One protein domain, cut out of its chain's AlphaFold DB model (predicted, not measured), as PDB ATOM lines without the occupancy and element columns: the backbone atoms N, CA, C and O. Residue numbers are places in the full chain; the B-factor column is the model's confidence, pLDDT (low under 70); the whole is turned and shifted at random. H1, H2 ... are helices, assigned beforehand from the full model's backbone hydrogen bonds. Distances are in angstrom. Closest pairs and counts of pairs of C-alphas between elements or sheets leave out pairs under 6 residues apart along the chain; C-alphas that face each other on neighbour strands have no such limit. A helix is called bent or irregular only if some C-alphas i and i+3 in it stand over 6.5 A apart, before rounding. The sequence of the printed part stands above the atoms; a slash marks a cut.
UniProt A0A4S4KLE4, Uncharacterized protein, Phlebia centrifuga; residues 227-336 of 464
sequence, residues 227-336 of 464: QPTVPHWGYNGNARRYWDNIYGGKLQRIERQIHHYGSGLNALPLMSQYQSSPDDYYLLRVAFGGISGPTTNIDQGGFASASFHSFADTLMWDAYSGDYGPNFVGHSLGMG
ATOM      1  N   GLN A 227       7.551  38.765   5.289       95.19
ATOM      2  CA  GLN A 227       8.813  39.455   5.554       95.19
ATOM      3  C   GLN A 227       8.513  40.923   5.932       95.19
ATOM      4  O   GLN A 227       8.281  41.747   5.051       95.19
ATOM      5  N   PRO A 228       8.448  41.274   7.233       95.12
ATOM      6  CA  PRO A 228       7.875  42.543   7.684       95.12
ATOM      7  C   PRO A 228       8.920  43.657   7.862       95.12
ATOM      8  O   PRO A 228      10.091  43.392   8.130       95.12
ATOM      9  N   THR A 229       8.486  44.920   7.841       95.38
ATOM     10  CA  THR A 229       9.262  46.036   8.415       95.38
ATOM     11  C   THR A 229       8.965  46.144   9.912       95.38
ATOM     12  O   THR A 229       7.818  46.335  10.311       95.38
ATOM     13  N   VAL A 230       9.990  46.031  10.758       95.31
ATOM     14  CA  VAL A 230       9.878  46.101  12.227       95.31
ATOM     15  C   VAL A 230      11.135  46.788  12.759       95.31
ATOM     16  O   VAL A 230      12.220  46.381  12.359       95.31
ATOM     17  N   PRO A 231      11.065  47.780  13.667       94.25
ATOM     18  CA  PRO A 231      12.246  48.472  14.196       94.25
ATOM     19  C   PRO A 231      13.018  47.626  15.236       94.25
ATOM     20  O   PRO A 231      13.240  48.042  16.368       94.25
ATOM     21  N   HIS A 232      13.417  46.411  14.856       95.06
ATOM     22  CA  HIS A 232      14.199  45.471  15.658       95.06
ATOM     23  C   HIS A 232      15.108  44.645  14.743       95.06
ATOM     24  O   HIS A 232      14.634  44.089  13.750       95.06
ATOM     25  N   TRP A 233      16.392  44.516  15.097       93.44
ATOM     26  CA  TRP A 233      17.433  43.899  14.257       93.44
ATOM     27  C   TRP A 233      17.029  42.526  13.695       93.44
ATOM     28  O   TRP A 233      17.138  42.300  12.495       93.44
ATOM     29  N   GLY A 234      16.484  41.643  14.538       94.06
ATOM     30  CA  GLY A 234      16.089  40.280  14.164       94.06
ATOM     31  C   GLY A 234      14.706  40.148  13.513       94.06
ATOM     32  O   GLY A 234      14.305  39.047  13.145       94.06
ATOM     33  N   TYR A 235      13.943  41.238  13.383       95.31
ATOM     34  CA  TYR A 235      12.610  41.202  12.762       95.31
ATOM     35  C   TYR A 235      12.508  42.054  11.493       95.31
ATOM     36  O   TYR A 235      11.702  41.710  10.630       95.31
ATOM     37  N   ASN A 236      13.329  43.098  11.326       96.94
ATOM     38  CA  ASN A 236      13.306  43.912  10.113       96.94
ATOM     39  C   ASN A 236      13.745  43.109   8.884       96.94
ATOM     40  O   ASN A 236      14.902  42.711   8.791       96.94
ATOM     41  N   GLY A 237      12.840  42.885   7.937       96.38
ATOM     42  CA  GLY A 237      13.121  42.097   6.742       96.38
ATOM     43  C   GLY A 237      13.453  40.627   7.025       96.38
ATOM     44  O   GLY A 237      14.019  39.965   6.165       96.38
ATOM     45  N   ASN A 238      13.111  40.092   8.199       96.12
ATOM     46  CA  ASN A 238      13.300  38.674   8.506       96.12
ATOM     47  C   ASN A 238      12.125  37.859   7.927       96.12
ATOM     48  O   ASN A 238      10.975  38.053   8.338       96.12
ATOM     49  N   ALA A 239      12.384  36.946   6.991       93.50
ATOM     50  CA  ALA A 239      11.343  36.103   6.401       93.50
ATOM     51  C   ALA A 239      10.830  35.068   7.420       93.50
ATOM     52  O   ALA A 239      11.597  34.443   8.152       93.50
ATOM     53  N   ARG A 240       9.510  34.880   7.497       89.44
ATOM     54  CA  ARG A 240       8.866  33.983   8.469       89.44
ATOM     55  C   ARG A 240       9.107  32.495   8.147       89.44
ATOM     56  O   ARG A 240       8.260  31.858   7.532       89.44
ATOM     57  N   ARG A 241      10.220  31.934   8.631       88.56
ATOM     58  CA  ARG A 241      10.546  30.491   8.574       88.56
ATOM     59  C   ARG A 241      10.511  29.824   9.952       88.56
ATOM     60  O   ARG A 241      10.677  30.508  10.966       88.56
ATOM     61  N   TYR A 242      10.268  28.507   9.973       88.50
ATOM     62  CA  TYR A 242       9.904  27.773  11.197       88.50
ATOM     63  C   TYR A 242      10.521  26.385  11.422       88.50
ATOM     64  O   TYR A 242      10.526  25.925  12.561       88.50
ATOM     65  N   TRP A 243      10.968  25.691  10.374       87.25
ATOM     66  CA  TRP A 243      11.126  24.227  10.413       87.25
ATOM     67  C   TRP A 243      12.546  23.740  10.109       87.25
ATOM     68  O   TRP A 243      12.902  22.630  10.485       87.25
ATOM     69  N   ASP A 244      13.367  24.574   9.477       89.75
ATOM     70  CA  ASP A 244      14.692  24.215   8.962       89.75
ATOM     71  C   ASP A 244      15.653  23.738  10.076       89.75
ATOM     72  O   ASP A 244      16.376  22.751   9.920       89.75
ATOM     73  N   ASN A 245      15.551  24.336  11.272       91.50
ATOM     74  CA  ASN A 245      16.289  23.910  12.469       91.50
ATOM     75  C   ASN A 245      16.030  22.444  12.886       91.50
ATOM     76  O   ASN A 245      16.832  21.906  13.643       91.50
ATOM     77  N   ILE A 246      14.969  21.772  12.413       89.69
ATOM     78  CA  ILE A 246      14.718  20.345  12.698       89.69
ATOM     79  C   ILE A 246      15.846  19.454  12.148       89.69
ATOM     80  O   ILE A 246      16.151  18.441  12.770       89.69
ATOM     81  N   TYR A 247      16.466  19.819  11.020       85.88
ATOM     82  CA  TYR A 247      17.518  19.029  10.362       85.88
ATOM     83  C   TYR A 247      18.825  19.815  10.150       85.88
ATOM     84  O   TYR A 247      19.902  19.234  10.262       85.88
ATOM     85  N   GLY A 248      18.752  21.124   9.870       87.69
ATOM     86  CA  GLY A 248      19.919  21.986   9.635       87.69
ATOM     87  C   GLY A 248      20.534  22.575  10.910       87.69
ATOM     88  O   GLY A 248      21.706  22.956  10.911       87.69
ATOM     89  N   GLY A 249      19.759  22.626  11.998       91.62
ATOM     90  CA  GLY A 249      20.179  23.148  13.299       91.62
ATOM     91  C   GLY A 249      20.675  22.063  14.255       91.62
ATOM     92  O   GLY A 249      20.282  20.897  14.181       91.62
ATOM     93  N   LYS A 250      21.526  22.456  15.204       93.12
ATOM     94  CA  LYS A 250      21.924  21.631  16.348       93.12
ATOM     95  C   LYS A 250      20.830  21.583  17.417       93.12
ATOM     96  O   LYS A 250      20.703  20.567  18.100       93.12
ATOM     97  N   LEU A 251      20.048  22.656  17.583       94.31
ATOM     98  CA  LEU A 251      18.907  22.690  18.505       94.31
ATOM     99  C   LEU A 251      17.602  22.419  17.745       94.31
ATOM    100  O   LEU A 251      16.868  23.329  17.356       94.31
ATOM    101  N   GLN A 252      17.316  21.134  17.547       92.50
ATOM    102  CA  GLN A 252      16.195  20.664  16.734       92.50
ATOM    103  C   GLN A 252      14.834  20.962  17.378       92.50
ATOM    104  O   GLN A 252      14.419  20.294  18.326       92.50
ATOM    105  N   ARG A 253      14.116  21.964  16.851       92.31
ATOM    106  CA  ARG A 253      12.722  22.286  17.211       92.31
ATOM    107  C   ARG A 253      12.038  23.161  16.155       92.31
ATOM    108  O   ARG A 253      12.702  23.806  15.350       92.31
ATOM    109  N   ILE A 254      10.705  23.224  16.210       92.81
ATOM    110  CA  ILE A 254       9.906  24.203  15.456       92.81
ATOM    111  C   ILE A 254       9.898  25.522  16.230       92.81
ATOM    112  O   ILE A 254       9.347  25.608  17.326       92.81
ATOM    113  N   GLU A 255      10.486  26.562  15.653       92.81
ATOM    114  CA  GLU A 255      10.593  27.899  16.243       92.81
ATOM    115  C   GLU A 255      10.742  28.951  15.143       92.81
ATOM    116  O   GLU A 255      11.163  28.621  14.038       92.81
ATOM    117  N   ARG A 256      10.430  30.228  15.404       92.19
ATOM    118  CA  ARG A 256      10.739  31.247  14.395       92.19
ATOM    119  C   ARG A 256      12.252  31.420  14.330       92.19
ATOM    120  O   ARG A 256      12.884  31.782  15.314       92.19
ATOM    121  N   GLN A 257      12.804  31.247  13.144       94.31
ATOM    122  CA  GLN A 257      14.219  31.486  12.918       94.31
ATOM    123  C   GLN A 257      14.474  32.975  12.668       94.31
ATOM    124  O   GLN A 257      13.725  33.652  11.953       94.31
ATOM    125  N   ILE A 258      15.526  33.514  13.277       95.94
ATOM    126  CA  ILE A 258      15.972  34.883  13.036       95.94
ATOM    127  C   ILE A 258      17.010  34.882  11.916       95.94
ATOM    128  O   ILE A 258      18.077  34.284  12.052       95.94
ATOM    129  N   HIS A 259      16.669  35.550  10.808       94.81
ATOM    130  CA  HIS A 259      17.509  35.725   9.620       94.81
ATOM    131  C   HIS A 259      18.054  34.411   9.044       94.81
ATOM    132  O   HIS A 259      19.232  34.312   8.722       94.81
ATOM    133  N   HIS A 260      17.182  33.411   8.893       94.69
ATOM    134  CA  HIS A 260      17.443  32.220   8.070       94.69
ATOM    135  C   HIS A 260      17.327  32.535   6.560       94.69
ATOM    136  O   HIS A 260      16.817  33.609   6.219       94.69
ATOM    137  N   TYR A 261      17.753  31.629   5.657       92.00
ATOM    138  CA  TYR A 261      18.059  31.939   4.243       92.00
ATOM    139  C   TYR A 261      16.976  32.679   3.463       92.00
ATOM    140  O   TYR A 261      17.292  33.562   2.664       92.00
ATOM    141  N   GLY A 262      15.700  32.406   3.746       91.62
ATOM    142  CA  GLY A 262      14.590  33.123   3.120       91.62
ATOM    143  C   GLY A 262      14.655  34.645   3.316       91.62
ATOM    144  O   GLY A 262      14.091  35.373   2.512       91.62
ATOM    145  N   SER A 263      15.347  35.154   4.336       94.56
ATOM    146  CA  SER A 263      15.459  36.599   4.601       94.56
ATOM    147  C   SER A 263      16.358  37.296   3.580       94.56
ATOM    148  O   SER A 263      15.959  38.314   3.012       94.56
ATOM    149  N   GLY A 264      17.533  36.716   3.308       95.88
ATOM    150  CA  GLY A 264      18.465  37.211   2.297       95.88
ATOM    151  C   GLY A 264      17.937  37.039   0.872       95.88
ATOM    152  O   GLY A 264      18.010  37.984   0.089       95.88
ATOM    153  N   LEU A 265      17.389  35.859   0.552       96.06
ATOM    154  CA  LEU A 265      16.895  35.531  -0.792       96.06
ATOM    155  C   LEU A 265      15.656  36.367  -1.169       96.06
ATOM    156  O   LEU A 265      15.674  37.107  -2.150       96.06
ATOM    157  N   ASN A 266      14.594  36.358  -0.352       95.69
ATOM    158  CA  ASN A 266      13.340  37.060  -0.685       95.69
ATOM    159  C   ASN A 266      13.455  38.592  -0.669       95.69
ATOM    160  O   ASN A 266      12.646  39.289  -1.283       95.69
ATOM    161  N   ALA A 267      14.504  39.136  -0.049       97.44
ATOM    162  CA  ALA A 267      14.825  40.549  -0.169       97.44
ATOM    163  C   ALA A 267      15.385  40.943  -1.555       97.44
ATOM    164  O   ALA A 267      15.324  42.128  -1.893       97.44
ATOM    165  N   LEU A 268      15.873  40.001  -2.381       98.00
ATOM    166  CA  LEU A 268      16.298  40.288  -3.759       98.00
ATOM    167  C   LEU A 268      15.126  40.764  -4.646       98.00
ATOM    168  O   LEU A 268      15.268  41.841  -5.240       98.00
ATOM    169  N   PRO A 269      13.959  40.079  -4.699       97.50
ATOM    170  CA  PRO A 269      12.735  40.608  -5.302       97.50
ATOM    171  C   PRO A 269      12.378  42.022  -4.848       97.50
ATOM    172  O   PRO A 269      12.249  42.920  -5.679       97.50
ATOM    173  N   LEU A 270      12.277  42.248  -3.534       98.31
ATOM    174  CA  LEU A 270      11.868  43.542  -2.981       98.31
ATOM    175  C   LEU A 270      12.843  44.666  -3.368       98.31
ATOM    176  O   LEU A 270      12.416  45.762  -3.734       98.31
ATOM    177  N   MET A 271      14.152  44.390  -3.334       98.19
ATOM    178  CA  MET A 271      15.173  45.372  -3.703       98.19
ATOM    179  C   MET A 271      15.168  45.666  -5.203       98.19
ATOM    180  O   MET A 271      15.300  46.819  -5.606       98.19
ATOM    181  N   SER A 272      14.988  44.640  -6.036       98.06
ATOM    182  CA  SER A 272      14.865  44.798  -7.486       98.06
ATOM    183  C   SER A 272      13.592  45.560  -7.862       98.06
ATOM    184  O   SER A 272      13.622  46.383  -8.778       98.06
ATOM    185  N   GLN A 273      12.485  45.358  -7.138       97.88
ATOM    186  CA  GLN A 273      11.252  46.121  -7.331       97.88
ATOM    187  C   GLN A 273      11.462  47.599  -6.991       97.88
ATOM    188  O   GLN A 273      11.181  48.454  -7.831       97.88
ATOM    189  N   TYR A 274      12.057  47.900  -5.831       98.12
ATOM    190  CA  TYR A 274      12.436  49.268  -5.469       98.12
ATOM    191  C   TYR A 274      13.411  49.896  -6.483       98.12
ATOM    192  O   TYR A 274      13.272  51.052  -6.860       98.12
ATOM    193  N   GLN A 275      14.378  49.139  -7.008       97.75
ATOM    194  CA  GLN A 275      15.283  49.648  -8.045       97.75
ATOM    195  C   GLN A 275      14.574  49.982  -9.371       97.75
ATOM    196  O   GLN A 275      15.150  50.723 -10.169       97.75
ATOM    197  N   SER A 276      13.352  49.489  -9.608       96.19
ATOM    198  CA  SER A 276      12.527  49.832 -10.778       96.19
ATOM    199  C   SER A 276      11.440  50.880 -10.509       96.19
ATOM    200  O   SER A 276      11.106  51.615 -11.436       96.19
ATOM    201  N   SER A 277      10.959  51.018  -9.268       94.69
ATOM    202  CA  SER A 277      10.160  52.166  -8.804       94.69
ATOM    203  C   SER A 277      10.775  52.729  -7.512       94.69
ATOM    204  O   SER A 277      10.469  52.251  -6.415       94.69
ATOM    205  N   PRO A 278      11.719  53.689  -7.616       96.00
ATOM    206  CA  PRO A 278      12.598  54.074  -6.509       96.00
ATOM    207  C   PRO A 278      11.991  55.102  -5.540       96.00
ATOM    208  O   PRO A 278      12.721  55.846  -4.872       96.00
ATOM    209  N   ASP A 279      10.664  55.107  -5.459       94.12
ATOM    210  CA  ASP A 279       9.788  55.899  -4.600       94.12
ATOM    211  C   ASP A 279       9.144  55.074  -3.465       94.12
ATOM    212  O   ASP A 279       8.775  55.648  -2.439       94.12
ATOM    213  N   ASP A 280       9.081  53.740  -3.574       96.25
ATOM    214  CA  ASP A 280       8.551  52.886  -2.501       96.25
ATOM    215  C   ASP A 280       9.557  52.690  -1.344       96.25
ATOM    216  O   ASP A 280      10.335  51.731  -1.262       96.25
ATOM    217  N   TYR A 281       9.501  53.609  -0.382       95.62
ATOM    218  CA  TYR A 281      10.290  53.532   0.846       95.62
ATOM    219  C   TYR A 281       9.857  52.409   1.808       95.62
ATOM    220  O   TYR A 281      10.577  52.143   2.772       95.62
ATOM    221  N   TYR A 282       8.708  51.747   1.625       96.12
ATOM    222  CA  TYR A 282       8.365  50.535   2.381       96.12
ATOM    223  C   TYR A 282       9.194  49.352   1.869       96.12
ATOM    224  O   TYR A 282       9.929  48.752   2.659       96.12
ATOM    225  N   LEU A 283       9.167  49.093   0.557       97.38
ATOM    226  CA  LEU A 283       9.957  48.037  -0.082       97.38
ATOM    227  C   LEU A 283      11.446  48.190   0.229       97.38
ATOM    228  O   LEU A 283      12.063  47.226   0.676       97.38
ATOM    229  N   LEU A 284      12.007  49.402   0.119       97.81
ATOM    230  CA  LEU A 284      13.410  49.659   0.474       97.81
ATOM    231  C   LEU A 284      13.752  49.255   1.923       97.81
ATOM    232  O   LEU A 284      14.806  48.664   2.158       97.81
ATOM    233  N   ARG A 285      12.885  49.553   2.902       96.81
ATOM    234  CA  ARG A 285      13.140  49.247   4.326       96.81
ATOM    235  C   ARG A 285      13.077  47.751   4.628       96.81
ATOM    236  O   ARG A 285      13.927  47.259   5.375       96.81
ATOM    237  N   VAL A 286      12.113  47.038   4.043       97.50
ATOM    238  CA  VAL A 286      12.004  45.575   4.177       97.50
ATOM    239  C   VAL A 286      13.177  44.893   3.470       97.50
ATOM    240  O   VAL A 286      13.866  44.070   4.072       97.50
ATOM    241  N   ALA A 287      13.452  45.287   2.224       97.81
ATOM    242  CA  ALA A 287      14.517  44.729   1.402       97.81
ATOM    243  C   ALA A 287      15.899  44.937   2.028       97.81
ATOM    244  O   ALA A 287      16.667  43.990   2.162       97.81
ATOM    245  N   PHE A 288      16.221  46.158   2.468       97.69
ATOM    246  CA  PHE A 288      17.505  46.424   3.121       97.69
ATOM    247  C   PHE A 288      17.622  45.687   4.465       97.69
ATOM    248  O   PHE A 288      18.708  45.226   4.814       97.69
ATOM    249  N   GLY A 289      16.512  45.498   5.191       97.19
ATOM    250  CA  GLY A 289      16.454  44.626   6.368       97.19
ATOM    251  C   GLY A 289      16.855  43.184   6.053       97.19
ATOM    252  O   GLY A 289      17.783  42.664   6.664       97.19
ATOM    253  N   GLY A 290      16.227  42.566   5.051       97.06
ATOM    254  CA  GLY A 290      16.499  41.172   4.689       97.06
ATOM    255  C   GLY A 290      17.856  40.954   4.020       97.06
ATOM    256  O   GLY A 290      18.516  39.965   4.300       97.06
ATOM    257  N   ILE A 291      18.338  41.905   3.213       96.50
ATOM    258  CA  ILE A 291      19.684  41.855   2.617       96.50
ATOM    259  C   ILE A 291      20.791  42.114   3.655       96.50
ATOM    260  O   ILE A 291      21.897  41.598   3.490       96.50
ATOM    261  N   SER A 292      20.540  42.875   4.730       95.88
ATOM    262  CA  SER A 292      21.519  43.064   5.819       95.88
ATOM    263  C   SER A 292      21.485  41.951   6.870       95.88
ATOM    264  O   SER A 292      22.548  41.536   7.322       95.88
ATOM    265  N   GLY A 293      20.302  41.414   7.185       95.12
ATOM    266  CA  GLY A 293      20.062  40.350   8.168       95.12
ATOM    267  C   GLY A 293      21.055  39.178   8.198       95.12
ATOM    268  O   GLY A 293      21.474  38.801   9.289       95.12
ATOM    269  N   PRO A 294      21.519  38.623   7.059       95.06
ATOM    270  CA  PRO A 294      22.466  37.511   7.041       95.06
ATOM    271  C   PRO A 294      23.756  37.757   7.831       95.06
ATOM    272  O   PRO A 294      24.359  36.799   8.312       95.06
ATOM    273  N   THR A 295      24.189  39.010   8.007       94.44
ATOM    274  CA  THR A 295      25.394  39.320   8.794       94.44
ATOM    275  C   THR A 295      25.178  39.192  10.299       94.44
ATOM    276  O   THR A 295      26.155  39.006  11.018       94.44
ATOM    277  N   THR A 296      23.934  39.231  10.798       94.75
ATOM    278  CA  THR A 296      23.651  39.091  12.239       94.75
ATOM    279  C   THR A 296      23.852  37.669  12.745       94.75
ATOM    280  O   THR A 296      23.861  37.465  13.954       94.75
ATOM    281  N   ASN A 297      23.998  36.698  11.838       95.56
ATOM    282  CA  ASN A 297      24.270  35.295  12.146       95.56
ATOM    283  C   ASN A 297      25.741  34.915  11.890       95.56
ATOM    284  O   ASN A 297      26.057  33.729  11.883       95.56
ATOM    285  N   ILE A 298      26.631  35.898  11.693       94.75
ATOM    286  CA  ILE A 298      28.089  35.710  11.686       94.75
ATOM    287  C   ILE A 298      28.665  36.287  12.987       94.75
ATOM    288  O   ILE A 298      28.408  37.445  13.317       94.75
ATOM    289  N   ASP A 299      29.455  35.498  13.714       92.62
ATOM    290  CA  ASP A 299      30.122  35.935  14.943       92.62
ATOM    291  C   ASP A 299      31.447  36.693  14.683       92.62
ATOM    292  O   ASP A 299      31.897  36.868  13.548       92.62
ATOM    293  N   GLN A 300      32.108  37.153  15.751       91.88
ATOM    294  CA  GLN A 300      33.386  37.874  15.643       91.88
ATOM    295  C   GLN A 300      34.575  36.987  15.217       91.88
ATOM    296  O   GLN A 300      35.592  37.518  14.772       91.88
ATOM    297  N   GLY A 301      34.463  35.660  15.333       91.88
ATOM    298  CA  GLY A 301      35.427  34.697  14.795       91.88
ATOM    299  C   GLY A 301      35.212  34.383  13.309       91.88
ATOM    300  O   GLY A 301      36.082  33.780  12.679       91.88
ATOM    301  N   GLY A 302      34.080  34.804  12.736       91.12
ATOM    302  CA  GLY A 302      33.668  34.474  11.374       91.12
ATOM    303  C   GLY A 302      32.929  33.137  11.253       91.12
ATOM    304  O   GLY A 302      32.749  32.659  10.131       91.12
ATOM    305  N   PHE A 303      32.503  32.528  12.365       94.75
ATOM    306  CA  PHE A 303      31.565  31.410  12.332       94.75
ATOM    307  C   PHE A 303      30.185  31.928  11.925       94.75
ATOM    308  O   PHE A 303      29.672  32.873  12.521       94.75
ATOM    309  N   ALA A 304      29.587  31.305  10.912       95.12
ATOM    310  CA  ALA A 304      28.218  31.580  10.510       95.12
ATOM    311  C   ALA A 304      27.287  30.487  11.046       95.12
ATOM    312  O   ALA A 304      27.579  29.305  10.871       95.12
ATOM    313  N   SER A 305      26.178  30.885  11.659       96.12
ATOM    314  CA  SER A 305      25.099  30.002  12.109       96.12
ATOM    315  C   SER A 305      23.989  29.907  11.063       96.12
ATOM    316  O   SER A 305      23.685  30.908  10.413       96.12
ATOM    317  N   ALA A 306      23.326  28.750  10.963       94.62
ATOM    318  CA  ALA A 306      22.109  28.574  10.165       94.62
ATOM    319  C   ALA A 306      21.059  29.653  10.499       94.62
ATOM    320  O   ALA A 306      20.601  30.395   9.627       94.62
ATOM    321  N   SER A 307      20.741  29.812  11.788       94.88
ATOM    322  CA  SER A 307      19.793  30.812  12.285       94.88
ATOM    323  C   SER A 307      20.168  31.351  13.675       94.88
ATOM    324  O   SER A 307      21.114  30.887  14.318       94.88
ATOM    325  N   PHE A 308      19.436  32.352  14.162       95.94
ATOM    326  CA  PHE A 308      19.407  32.698  15.587       95.94
ATOM    327  C   PHE A 308      18.040  32.320  16.175       95.94
ATOM    328  O   PHE A 308      16.997  32.592  15.575       95.94
ATOM    329  N   HIS A 309      18.045  31.691  17.349       96.56
ATOM    330  CA  HIS A 309      16.865  31.121  17.992       96.56
ATOM    331  C   HIS A 309      15.977  32.199  18.626       96.56
ATOM    332  O   HIS A 309      16.407  32.900  19.544       96.56
ATOM    333  N   SER A 310      14.719  32.339  18.184       95.12
ATOM    334  CA  SER A 310      13.863  33.444  18.653       95.12
ATOM    335  C   SER A 310      13.158  33.217  19.993       95.12
ATOM    336  O   SER A 310      12.458  34.126  20.448       95.12
ATOM    337  N   PHE A 311      13.217  32.024  20.591       96.06
ATOM    338  CA  PHE A 311      12.538  31.788  21.868       96.06
ATOM    339  C   PHE A 311      13.269  32.513  23.006       96.06
ATOM    340  O   PHE A 311      14.499  32.493  23.086       96.06
ATOM    341  N   ALA A 312      12.495  33.170  23.874       94.62
ATOM    342  CA  ALA A 312      12.990  34.089  24.905       94.62
ATOM    343  C   ALA A 312      13.806  33.412  26.025       94.62
ATOM    344  O   ALA A 312      14.520  34.092  26.756       94.62
ATOM    345  N   ASP A 313      13.701  32.090  26.147       95.62
ATOM    346  CA  ASP A 313      14.493  31.229  27.031       95.62
ATOM    347  C   ASP A 313      15.867  30.847  26.445       95.62
ATOM    348  O   ASP A 313      16.704  30.299  27.157       95.62
ATOM    349  N   THR A 314      16.087  31.113  25.152       96.00
ATOM    350  CA  THR A 314      17.207  30.573  24.373       96.00
ATOM    351  C   THR A 314      18.092  31.682  23.794       96.00
ATOM    352  O   THR A 314      19.285  31.696  24.069       96.00
ATOM    353  N   LEU A 315      17.510  32.601  23.004       95.50
ATOM    354  CA  LEU A 315      18.133  33.813  22.432       95.50
ATOM    355  C   LEU A 315      19.638  33.706  22.090       95.50
ATOM    356  O   LEU A 315      20.447  34.533  22.514       95.50
ATOM    357  N   MET A 316      20.007  32.703  21.292       95.81
ATOM    358  CA  MET A 316      21.385  32.450  20.860       95.81
ATOM    359  C   MET A 316      21.434  32.027  19.389       95.81
ATOM    360  O   MET A 316      20.435  31.573  18.832       95.81
ATOM    361  N   TRP A 317      22.607  32.137  18.768       96.31
ATOM    362  CA  TRP A 317      22.883  31.473  17.494       96.31
ATOM    363  C   TRP A 317      22.821  29.949  17.655       96.31
ATOM    364  O   TRP A 317      23.276  29.424  18.675       96.31
ATOM    365  N   ASP A 318      22.311  29.246  16.642       96.50
ATOM    366  CA  ASP A 318      22.563  27.810  16.525       96.50
ATOM    367  C   ASP A 318      24.086  27.554  16.419       96.50
ATOM    368  O   ASP A 318      24.874  28.406  15.999       96.50
ATOM    369  N   ALA A 319      24.527  26.381  16.863       95.62
ATOM    370  CA  ALA A 319      25.937  26.006  16.880       95.62
ATOM    371  C   ALA A 319      26.376  25.216  15.629       95.62
ATOM    372  O   ALA A 319      27.517  24.752  15.579       95.62
ATOM    373  N   TYR A 320      25.503  25.066  14.628       94.94
ATOM    374  CA  TYR A 320      25.819  24.601  13.278       94.94
ATOM    375  C   TYR A 320      25.598  25.703  12.234       94.94
ATOM    376  O   TYR A 320      24.675  26.511  12.320       94.94
ATOM    377  N   SER A 321      26.427  25.695  11.187       94.69
ATOM    378  CA  SER A 321      26.239  26.561  10.017       94.69
ATOM    379  C   SER A 321      25.094  26.116   9.105       94.69
ATOM    380  O   SER A 321      24.616  26.936   8.328       94.69
ATOM    381  N   GLY A 322      24.682  24.844   9.188       92.38
ATOM    382  CA  GLY A 322      23.580  24.258   8.419       92.38
ATOM    383  C   GLY A 322      23.541  24.709   6.956       92.38
ATOM    384  O   GLY A 322      24.534  24.645   6.230       92.38
ATOM    385  N   ASP A 323      22.383  25.224   6.565       90.44
ATOM    386  CA  ASP A 323      22.019  25.816   5.280       90.44
ATOM    387  C   ASP A 323      22.128  27.362   5.267       90.44
ATOM    388  O   ASP A 323      21.454  28.050   4.502       90.44
ATOM    389  N   TYR A 324      23.055  27.946   6.041       94.31
ATOM    390  CA  TYR A 324      23.340  29.392   6.003       94.31
ATOM    391  C   TYR A 324      23.804  29.903   4.621       94.31
ATOM    392  O   TYR A 324      23.618  31.076   4.295       94.31
ATOM    393  N   GLY A 325      24.436  29.053   3.802       94.38
ATOM    394  CA  GLY A 325      25.072  29.440   2.531       94.38
ATOM    395  C   GLY A 325      24.186  30.307   1.616       94.38
ATOM    396  O   GLY A 325      24.602  31.422   1.280       94.38
ATOM    397  N   PRO A 326      22.966  29.851   1.273       94.25
ATOM    398  CA  PRO A 326      21.967  30.626   0.537       94.25
ATOM    399  C   PRO A 326      21.605  31.991   1.143       94.25
ATOM    400  O   PRO A 326      21.488  32.991   0.434       94.25
ATOM    401  N   ASN A 327      21.553  32.116   2.470       94.12
ATOM    402  CA  ASN A 327      21.327  33.407   3.132       94.12
ATOM    403  C   ASN A 327      22.398  34.443   2.735       94.12
ATOM    404  O   ASN A 327      22.115  35.612   2.450       94.12
ATOM    405  N   PHE A 328      23.650  33.986   2.659       95.44
ATOM    406  CA  PHE A 328      24.784  34.800   2.238       95.44
ATOM    407  C   PHE A 328      24.869  34.982   0.711       95.44
ATOM    408  O   PHE A 328      25.522  35.924   0.247       95.44
ATOM    409  N   VAL A 329      24.203  34.144  -0.092       96.19
ATOM    410  CA  VAL A 329      24.002  34.384  -1.533       96.19
ATOM    411  C   VAL A 329      23.112  35.612  -1.721       96.19
ATOM    412  O   VAL A 329      23.553  36.561  -2.373       96.19
ATOM    413  N   GLY A 330      21.958  35.665  -1.046       96.00
ATOM    414  CA  GLY A 330      21.083  36.843  -1.018       96.00
ATOM    415  C   GLY A 330      21.822  38.121  -0.597       96.00
ATOM    416  O   GLY A 330      21.822  39.122  -1.316       96.00
ATOM    417  N   HIS A 331      22.587  38.060   0.499       97.12
ATOM    418  CA  HIS A 331      23.474  39.158   0.911       97.12
ATOM    419  C   HIS A 331      24.468  39.572  -0.194       97.12
ATOM    420  O   HIS A 331      24.579  40.748  -0.543       97.12
ATOM    421  N   SER A 332      25.180  38.603  -0.781       96.19
ATOM    422  CA  SER A 332      26.212  38.843  -1.801       96.19
ATOM    423  C   SER A 332      25.649  39.465  -3.083       96.19
ATOM    424  O   SER A 332      26.313  40.298  -3.712       96.19
ATOM    425  N   LEU A 333      24.444  39.065  -3.497       96.44
ATOM    426  CA  LEU A 333      23.796  39.534  -4.722       96.44
ATOM    427  C   LEU A 333      23.072  40.878  -4.535       96.44
ATOM    428  O   LEU A 333      23.120  41.704  -5.446       96.44
ATOM    429  N   GLY A 334      22.478  41.131  -3.365       95.69
ATOM    430  CA  GLY A 334      21.656  42.320  -3.112       95.69
ATOM    431  C   GLY A 334      22.364  43.505  -2.449       95.69
ATOM    432  O   GLY A 334      21.959  44.647  -2.666       95.69
ATOM    433  N   MET A 335      23.410  43.278  -1.644       97.00
ATOM    434  CA  MET A 335      23.983  44.338  -0.800       97.00
ATOM    435  C   MET A 335      24.712  45.438  -1.596       97.00
ATOM    436  O   MET A 335      25.383  45.182  -2.605       97.00
ATOM    437  N   GLY A 336      24.576  46.671  -1.104       97.50
ATOM    438  CA  GLY A 336      25.149  47.900  -1.642       97.50
ATOM    439  C   GLY A 336      24.732  49.129  -0.831       97.50
ATOM    440  O   GLY A 336      23.981  49.024   0.140       97.50
TER     441      GLY A 336
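AT A GLANCE: This is residues 227 to 336 of the 464 residues of an uncharacterized protein of Phlebia centrifuga (UniProt A0A4S4KLE4). With little regular structure, this is a small up-and-down bundle of helices H1, H2 and H3, with loops of residues 241 to 257 and 305 to 322 at one end. The class is all helix, with no named strand; named elements hold 43 of the 110 printed residues. It is compact, radius of gyration of the C-alphas 13.4 A, but elongated, spanning 41 by 24 by 23 A.

HOW THE PARTS SIT: Residues 257 to 258 pair antiparallel with 308 to 309. H1, residues 262 to 276, touches H2, residues 281 to 297, in a hairpin, shallow tilt 32 degrees, only just short of steep; closest C-alphas Ala 267 and Ala 287, 4.5 A. H3, residues 324 to 334, touches H1, the same way at 10 degrees, shallow; closest C-alphas Gly 330 and Gly 264, 4.2 A. H2 touches H3 with residues 291 to 295 alone, a hairpin at a steep 41 degrees; closest C-alphas Ile 291 and His 331, 5.0 A. O i to N i+4 pairs are within hydrogen-bond range throughout H3, 8 of 11 in H1, 9 of 13 in H2.

IN THESE COORDINATES: H1, 21.8 A, begins at C-alpha 262 (14.590, 33.123, 3.120). H2, 25.6 A, has a kink of 26 degrees near residue 291 and is only just irregular: C-alphas 291 and 294 are 6.8 A apart. H3, 15.9 A, ends at C-alpha 334 (21.656, 42.320, -3.112).

THE WHOLE: The farthest C-alphas, Ser 276 and Asp 313, are 42.2 A apart. The printed part has no cut; link H2 to H3 is long. No printed residue is under 70 in pLDDT.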